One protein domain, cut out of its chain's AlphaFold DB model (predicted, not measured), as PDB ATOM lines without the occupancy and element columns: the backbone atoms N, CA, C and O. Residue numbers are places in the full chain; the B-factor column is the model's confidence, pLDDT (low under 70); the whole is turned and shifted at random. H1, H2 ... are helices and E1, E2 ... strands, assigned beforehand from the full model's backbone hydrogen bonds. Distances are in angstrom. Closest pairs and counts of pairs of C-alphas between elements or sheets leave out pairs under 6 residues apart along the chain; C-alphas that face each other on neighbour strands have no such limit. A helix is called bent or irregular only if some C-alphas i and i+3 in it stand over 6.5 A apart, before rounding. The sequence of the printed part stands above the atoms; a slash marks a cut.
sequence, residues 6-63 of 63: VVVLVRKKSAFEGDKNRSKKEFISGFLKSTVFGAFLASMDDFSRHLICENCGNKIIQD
ATOM      1  N   VAL A   6     -94.544 -55.439  86.434       78.12
ATOM      2  CA  VAL A   6     -95.108 -54.148  86.815       78.12
ATOM      3  C   VAL A   6     -95.743 -53.521  85.579       78.12
ATOM      4  O   VAL A   6     -95.097 -53.382  84.539       78.12
ATOM      5  N   VAL A   7     -97.015 -53.141  85.683       77.56
ATOM      6  CA  VAL A   7     -97.718 -52.397  84.631       77.56
ATOM      7  C   VAL A   7     -97.525 -50.909  84.881       77.56
ATOM      8  O   VAL A   7     -98.021 -50.365  85.866       77.56
ATOM      9  N   VAL A   8     -96.830 -50.236  83.970       79.44
ATOM     10  CA  VAL A   8     -96.669 -48.781  83.977       79.44
ATOM     11  C   VAL A   8     -97.550 -48.188  82.886       79.44
ATOM     12  O   VAL A   8     -97.399 -48.513  81.707       79.44
ATOM     13  N   LEU A   9     -98.469 -47.308  83.276       74.19
ATOM     14  CA  LEU A   9     -99.300 -46.547  82.347       74.19
ATOM     15  C   LEU A   9     -98.556 -45.273  81.954       74.19
ATOM     16  O   LEU A   9     -98.334 -44.395  82.787       74.19
ATOM     17  N   VAL A  10     -98.157 -45.167  80.688       75.06
ATOM     18  CA  VAL A  10     -97.507 -43.966  80.155       75.06
ATOM     19  C   VAL A  10     -98.485 -43.247  79.244       75.06
ATOM     20  O   VAL A  10     -99.018 -43.836  78.309       75.06
ATOM     21  N   ARG A  11     -98.726 -41.960  79.509       70.88
ATOM     22  CA  ARG A  11     -99.611 -41.145  78.672       70.88
ATOM     23  C   ARG A  11     -98.997 -40.970  77.281       70.88
ATOM     24  O   ARG A  11     -97.856 -40.513  77.175       70.88
ATOM     25  N   LYS A  12     -99.746 -41.316  76.229       70.00
ATOM     26  CA  LYS A  12     -99.320 -41.133  74.837       70.00
ATOM     27  C   LYS A  12     -99.127 -39.637  74.562       70.00
ATOM     28  O   LYS A  12     -99.850 -38.788  75.093       70.00
ATOM     29  N   LYS A  13     -98.118 -39.296  73.757       66.69
ATOM     30  CA  LYS A  13     -97.901 -37.907  73.329       66.69
ATOM     31  C   LYS A  13     -99.106 -37.434  72.522       66.69
ATOM     32  O   LYS A  13     -99.623 -38.156  71.674       66.69
ATOM     33  N   SER A  14     -99.553 -36.215  72.806       66.31
ATOM     34  CA  SER A  14    -100.671 -35.602  72.096       66.31
ATOM     35  C   SER A  14    -100.323 -35.409  70.624       66.31
ATOM     36  O   SER A  14     -99.265 -34.868  70.306       66.31
ATOM     37  N   ALA A  15    -101.244 -35.766  69.729       65.31
ATOM     38  CA  ALA A  15    -101.108 -35.528  68.289       65.31
ATOM     39  C   ALA A  15    -100.993 -34.031  67.919       65.31
ATOM     40  O   ALA A  15    -100.741 -33.694  66.766       65.31
ATOM     41  N   PHE A  16    -101.180 -33.129  68.889       65.81
ATOM     42  CA  PHE A  16    -101.098 -31.677  68.732       65.81
ATOM     43  C   PHE A  16     -99.860 -31.069  69.421       65.81
ATOM     44  O   PHE A  16     -99.815 -29.860  69.671       65.81
ATOM     45  N   GLU A  17     -98.863 -31.888  69.774       58.53
ATOM     46  CA  GLU A  17     -97.588 -31.417  70.325       58.53
ATOM     47  C   GLU A  17     -96.881 -30.497  69.305       58.53
ATOM     48  O   GLU A  17     -96.570 -30.910  68.194       58.53
ATOM     49  N   GLY A  18     -96.674 -29.221  69.666       65.69
ATOM     50  CA  GLY A  18     -96.073 -28.195  68.794       65.69
ATOM     51  C   GLY A  18     -97.058 -27.218  68.134       65.69
ATOM     52  O   GLY A  18     -96.630 -26.246  67.513       65.69
ATOM     53  N   ASP A  19     -98.370 -27.414  68.291       69.94
ATOM     54  CA  ASP A  19     -99.385 -26.534  67.702       69.94
ATOM     55  C   ASP A  19     -99.703 -25.323  68.607       69.94
ATOM     56  O   ASP A  19     -99.963 -25.473  69.806       69.94
ATOM     57  N   LYS A  20     -99.755 -24.108  68.036       71.44
ATOM     58  CA  LYS A  20    -100.113 -22.866  68.755       71.44
ATOM     59  C   LYS A  20    -101.498 -22.931  69.414       71.44
ATOM     60  O   LYS A  20    -101.722 -22.247  70.407       71.44
ATOM     61  N   ASN A  21    -102.413 -23.752  68.892       73.88
ATOM     62  CA  ASN A  21    -103.775 -23.921  69.417       73.88
ATOM     63  C   ASN A  21    -104.014 -25.289  70.088       73.88
ATOM     64  O   ASN A  21    -105.161 -25.742  70.174       73.88
ATOM     65  N   ARG A  22    -102.952 -25.937  70.589       73.31
ATOM     66  CA  ARG A  22    -102.979 -27.269  71.222       73.31
ATOM     67  C   ARG A  22    -104.139 -27.478  72.202       73.31
ATOM     68  O   ARG A  22    -104.890 -28.431  72.043       73.31
ATOM     69  N   SER A  23    -104.334 -26.567  73.159       73.50
ATOM     70  CA  SER A  23    -105.359 -26.708  74.211       73.50
ATOM     71  C   SER A  23    -106.787 -26.829  73.658       73.50
ATOM     72  O   SER A  23    -107.558 -27.673  74.110       73.50
ATOM     73  N   LYS A  24    -107.139 -26.038  72.635       76.75
ATOM     74  CA  LYS A  24    -108.482 -26.076  72.034       76.75
ATOM     75  C   LYS A  24    -108.702 -27.360  71.237       76.75
ATOM     76  O   LYS A  24    -109.776 -27.949  71.308       76.75
ATOM     77  N   LYS A  25    -107.682 -27.805  70.496       75.31
ATOM     78  CA  LYS A  25    -107.744 -29.043  69.707       75.31
ATOM     79  C   LYS A  25    -107.809 -30.282  70.599       75.31
ATOM     80  O   LYS A  25    -108.606 -31.172  70.326       75.31
ATOM     81  N   GLU A  26    -107.042 -30.304  71.689       76.44
ATOM     82  CA  GLU A  26    -107.117 -31.362  72.702       76.44
ATOM     83  C   GLU A  26    -108.495 -31.409  73.365       76.44
ATOM     84  O   GLU A  26    -109.049 -32.492  73.518       76.44
ATOM     85  N   PHE A  27    -109.093 -30.256  73.683       79.38
ATOM     86  CA  PHE A  27    -110.430 -30.206  74.275       79.38
ATOM     87  C   PHE A  27    -111.516 -30.731  73.326       79.38
ATOM     88  O   PHE A  27    -112.320 -31.571  73.722       79.38
ATOM     89  N   ILE A  28    -111.526 -30.286  72.065       79.19
ATOM     90  CA  ILE A  28    -112.514 -30.737  71.068       79.19
ATOM     91  C   ILE A  28    -112.322 -32.226  70.757       79.19
ATOM     92  O   ILE A  28    -113.296 -32.971  70.708       79.19
ATOM     93  N   SER A  29    -111.073 -32.671  70.589       75.56
ATOM     94  CA  SER A  29    -110.746 -34.085  70.383       75.56
ATOM     95  C   SER A  29    -111.197 -34.936  71.571       75.56
ATOM     96  O   SER A  29    -111.895 -35.930  71.385       75.56
ATOM     97  N   GLY A  30    -110.889 -34.503  72.797       69.94
ATOM     98  CA  GLY A  30    -111.325 -35.163  74.023       69.94
ATOM     99  C   GLY A  30    -112.846 -35.219  74.145       69.94
ATOM    100  O   GLY A  30    -113.390 -36.268  74.479       69.94
ATOM    101  N   PHE A  31    -113.551 -34.139  73.806       76.25
ATOM    102  CA  PHE A  31    -115.013 -34.090  73.819       76.25
ATOM    103  C   PHE A  31    -115.640 -35.043  72.788       76.25
ATOM    104  O   PHE A  31    -116.544 -35.809  73.128       76.25
ATOM    105  N   LEU A  32    -115.130 -35.062  71.551       73.75
ATOM    106  CA  LEU A  32    -115.587 -35.981  70.502       73.75
ATOM    107  C   LEU A  32    -115.308 -37.442  70.874       73.75
ATOM    108  O   LEU A  32    -116.217 -38.269  70.810       73.75
ATOM    109  N   LYS A  33    -114.089 -37.756  71.337       68.56
ATOM    110  CA  LYS A  33    -113.737 -39.097  71.830       68.56
ATOM    111  C   LYS A  33    -114.656 -39.527  72.975       68.56
ATOM    112  O   LYS A  33    -115.167 -40.642  72.954       68.56
ATOM    113  N   SER A  34    -114.922 -38.638  73.931       66.06
ATOM    114  CA  SER A  34    -115.799 -38.916  75.078       66.06
ATOM    115  C   SER A  34    -117.252 -39.149  74.670       66.06
ATOM    116  O   SER A  34    -117.931 -39.969  75.278       66.06
ATOM    117  N   THR A  35    -117.727 -38.449  73.638       73.69
ATOM    118  CA  THR A  35    -119.102 -38.579  73.135       73.69
ATOM    119  C   THR A  35    -119.302 -39.886  72.364       73.69
ATOM    120  O   THR A  35    -120.360 -40.496  72.469       73.69
ATOM    121  N   VAL A  36    -118.291 -40.337  71.611       72.00
ATOM    122  CA  VAL A  36    -118.381 -41.539  70.760       72.00
ATOM    123  C   VAL A  36    -118.020 -42.822  71.514       72.00
ATOM    124  O   VAL A  36    -118.715 -43.823  71.378       72.00
ATOM    125  N   PHE A  37    -116.953 -42.805  72.315       66.81
ATOM    126  CA  PHE A  37    -116.429 -43.993  73.006       66.81
ATOM    127  C   PHE A  37    -116.795 -44.040  74.498       66.81
ATOM    128  O   PHE A  37    -116.536 -45.035  75.171       66.81
ATOM    129  N   GLY A  38    -117.408 -42.985  75.037       67.56
ATOM    130  CA  GLY A  38    -117.598 -42.822  76.476       67.56
ATOM    131  C   GLY A  38    -116.309 -42.374  77.175       67.56
ATOM    132  O   GLY A  38    -115.195 -42.712  76.770       67.56
ATOM    133  N   ALA A  39    -116.450 -41.609  78.263       66.44
ATOM    134  CA  ALA A  39    -115.320 -41.012  78.985       66.44
ATOM    135  C   ALA A  39    -114.288 -42.048  79.480       66.44
ATOM    136  O   ALA A  39    -113.094 -41.765  79.533       66.44
ATOM    137  N   PHE A  40    -114.738 -43.264  79.803       61.97
ATOM    138  CA  PHE A  40    -113.873 -44.328  80.307       61.97
ATOM    139  C   PHE A  40    -112.951 -44.905  79.223       61.97
ATOM    140  O   PHE A  40    -111.735 -44.904  79.405       61.97
ATOM    141  N   LEU A  41    -113.483 -45.325  78.068       65.69
ATOM    142  CA  LEU A  41    -112.660 -45.875  76.979       65.69
ATOM    143  C   LEU A  41    -111.751 -44.808  76.361       65.69
ATOM    144  O   LEU A  41    -110.590 -45.092  76.076       65.69
ATOM    145  N   ALA A  42    -112.242 -43.569  76.244       67.69
ATOM    146  CA  ALA A  42    -111.431 -42.440  75.798       67.69
ATOM    147  C   ALA A  42    -110.220 -42.202  76.716       67.69
ATOM    148  O   ALA A  42    -109.133 -41.907  76.229       67.69
ATOM    149  N   SER A  43    -110.384 -42.384  78.033       64.75
ATOM    150  CA  SER A  43    -109.266 -42.279  78.973       64.75
ATOM    151  C   SER A  43    -108.264 -43.427  78.839       64.75
ATOM    152  O   SER A  43    -107.082 -43.189  79.031       64.75
ATOM    153  N   MET A  44    -108.690 -44.646  78.477       66.44
ATOM    154  CA  MET A  44    -107.780 -45.789  78.316       66.44
ATOM    155  C   MET A  44    -106.930 -45.700  77.043       66.44
ATOM    156  O   MET A  44    -105.767 -46.090  77.081       66.44
ATOM    157  N   ASP A  45    -107.492 -45.177  75.950       69.44
ATOM    158  CA  ASP A  45    -106.797 -44.959  74.668       69.44
ATOM    159  C   ASP A  45    -105.618 -43.974  74.797       69.44
ATOM    160  O   ASP A  45    -104.598 -44.089  74.117       69.44
ATOM    161  N   ASP A  46    -105.721 -43.036  75.739       68.38
ATOM    162  CA  ASP A  46    -104.690 -42.035  76.010       68.38
ATOM    163  C   ASP A  46    -103.443 -42.605  76.728       68.38
ATOM    164  O   ASP A  46    -102.451 -41.882  76.880       68.38
ATOM    165  N   PHE A  47    -103.439 -43.878  77.154       70.56
ATOM    166  CA  PHE A  47    -102.309 -44.507  77.854       70.56
ATOM    167  C   PHE A  47    -101.779 -45.750  77.125       70.56
ATOM    168  O   PHE A  47    -102.513 -46.702  76.877       70.56
ATOM    169  N   SER A  48    -100.469 -45.793  76.867       69.75
ATOM    170  CA  SER A  48     -99.770 -47.030  76.497       69.75
ATOM    171  C   SER A  48     -99.443 -47.828  77.758       69.75
ATOM    172  O   SER A  48     -98.996 -47.271  78.770       69.75
ATOM    173  N   ARG A  49     -99.635 -49.151  77.708       75.62
ATOM    174  CA  ARG A  49     -99.311 -50.052  78.822       75.62
ATOM    175  C   ARG A  49     -97.915 -50.610  78.616       75.62
ATOM    176  O   ARG A  49     -97.662 -51.367  77.682       75.62
ATOM    177  N   HIS A  50     -96.993 -50.240  79.491       78.44
ATOM    178  CA  HIS A  50     -95.650 -50.800  79.508       78.44
ATOM    179  C   HIS A  50     -95.585 -51.879  80.588       78.44
ATOM    180  O   HIS A  50     -95.653 -51.575  81.775       78.44
ATOM    181  N   LEU A  51     -95.461 -53.137  80.179       74.19
ATOM    182  CA  LEU A  51     -95.202 -54.259  81.075       74.19
ATOM    183  C   LEU A  51     -93.694 -54.371  81.271       74.19
ATOM    184  O   LEU A  51     -92.964 -54.599  80.307       74.19
ATOM    185  N   ILE A  52     -93.230 -54.192  82.502       76.50
ATOM    186  CA  ILE A  52     -91.814 -54.280  82.852       76.50
ATOM    187  C   ILE A  52     -91.624 -55.495  83.756       76.50
ATOM    188  O   ILE A  52     -92.217 -55.581  84.827       76.50
ATOM    189  N   CYS A  53     -90.803 -56.441  83.310       74.75
ATOM    190  CA  CYS A  53     -90.386 -57.599  84.098       74.75
ATOM    191  C   CYS A  53     -89.522 -57.138  85.279       74.75
ATOM    192  O   CYS A  53     -88.452 -56.572  85.063       74.75
ATOM    193  N   GLU A  54     -89.940 -57.411  86.514       67.31
ATOM    194  CA  GLU A  54     -89.193 -57.008  87.717       67.31
ATOM    195  C   GLU A  54     -87.824 -57.700  87.805       67.31
ATOM    196  O   GLU A  54     -86.830 -57.101  88.202       67.31
ATOM    197  N   ASN A  55     -87.753 -58.950  87.347       66.31
ATOM    198  CA  ASN A  55     -86.561 -59.784  87.487       66.31
ATOM    199  C   ASN A  55     -85.505 -59.551  86.392       66.31
ATOM    200  O   ASN A  55     -84.348 -59.927  86.548       66.31
ATOM    201  N   CYS A  56     -85.916 -58.999  85.250       76.19
ATOM    202  CA  CYS A  56     -85.095 -58.930  84.044       76.19
ATOM    203  C   CYS A  56     -85.074 -57.550  83.376       76.19
ATOM    204  O   CYS A  56     -84.307 -57.340  82.440       76.19
ATOM    205  N   GLY A  57     -85.919 -56.613  83.818       67.19
ATOM    206  CA  GLY A  57     -86.021 -55.258  83.270       67.19
ATOM    207  C   GLY A  57     -86.584 -55.188  81.847       67.19
ATOM    208  O   GLY A  57     -86.679 -54.100  81.280       67.19
ATOM    209  N   ASN A  58     -86.956 -56.325  81.254       75.94
ATOM    210  CA  ASN A  58     -87.449 -56.368  79.886       75.94
ATOM    211  C   ASN A  58     -88.809 -55.663  79.783       75.94
ATOM    212  O   ASN A  58     -89.693 -55.889  80.615       75.94
ATOM    213  N   LYS A  59     -88.960 -54.811  78.767       70.75
ATOM    214  CA  LYS A  59     -90.125 -53.946  78.563       70.75
ATOM    215  C   LYS A  59     -90.923 -54.425  77.357       70.75
ATOM    216  O   LYS A  59     -90.420 -54.419  76.237       70.75
ATOM    217  N   ILE A  60     -92.193 -54.743  77.574       74.00
ATOM    218  CA  ILE A  60     -93.158 -55.053  76.518       74.00
ATOM    219  C   ILE A  60     -94.153 -53.894  76.448       74.00
ATOM    220  O   ILE A  60     -94.778 -53.539  77.447       74.00
ATOM    221  N   ILE A  61     -94.269 -53.273  75.276       71.75
ATOM    222  CA  ILE A  61     -95.229 -52.193  75.019       71.75
ATOM    223  C   ILE A  61     -96.484 -52.830  74.422       71.75
ATOM    224  O   ILE A  61     -96.394 -53.512  73.405       71.75
ATOM    225  N   GLN A  62     -97.632 -52.629  75.067       64.62
ATOM    226  CA  GLN A  62     -98.946 -52.944  74.510       64.62
ATOM    227  C   GLN A  62     -99.688 -51.623  74.264       64.62
ATOM    228  O   GLN A  62     -99.937 -50.870  75.213       64.62
ATOM    229  N   ASP A  63     -99.962 -51.340  72.987       58.72
ATOM    230  CA  ASP A  63    -100.575 -50.104  72.476       58.72
ATOM    231  C   ASP A  63    -102.049 -50.254  72.106       58.72
ATOM    232  O   ASP A  63    -102.445 -51.359  71.665       58.72
TER     233      ASP A  63
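This is residues 6 to 63 of the 63 residues of an uncharacterized protein of Vibrio campbellii (strain ATCC BAA-1116 / BB120) (UniProt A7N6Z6). A small three-stranded sheet makes one end of this model, and the long helix H1, sharply kinked, makes the other, in a loose, open loop. The chain leaves the sheet after E1, swings out through residues 12 to 21 and returns along H1 to E2, and neither face of the sheet is covered by the helix. The printed part has 58 residues, with E1, H1, E2 and E3 along the chain; the sheet's order is E1, E2, E3, antiparallel throughout, and the class is mixed, helices and strands. It is loose, with a radius of gyration of the C-alphas of 14.5 A, and flat, spanning 43 by 27 by 11 A.

In the sheet, E2, residues 47 to 53, is the inner strand. E1, residues 6 to 11, is an edge strand antiparallel to E2 at 153 degrees, with N 8 and O 50 within hydrogen-bond range at 2.8 A. E3, residues 59 to 62, is the other edge strand and forms a hairpin with E2, antiparallel at 148 degrees, with N 51 and O 60 within hydrogen-bond range at 2.8 A. H1, residues 22 to 45, is not on the sheet, but only just, with 4 pairs of C-alphas within 10 A. H1 and E3 are apart. H1 has a kink of 123 degrees near residue 37 and is irregular, with C-alphas 36 and 39 8.8 A apart; 17 of its 20 O i to N i+4 pairs are within hydrogen-bond range.

E2 measures 18.8 A from first to last C-alpha, E1 16.0 A, E3 9.8 A and H1 18.4 A. C-alpha 6 begins E1 at (-95.108, -54.148, 86.815), and C-alpha 62 ends E3 at (-98.946, -52.944, 74.510).

The two farthest C-alphas, of Asn 21 and Asn 55, are 43.7 A apart. The printed part has no cut; the links H1 to E2 and E2 to E3 are tight, and E1 to H1 is short. The mean pLDDT of the printed part is 71.0, with 26 residues under 70, among them 13 to 19 and 37 to 46.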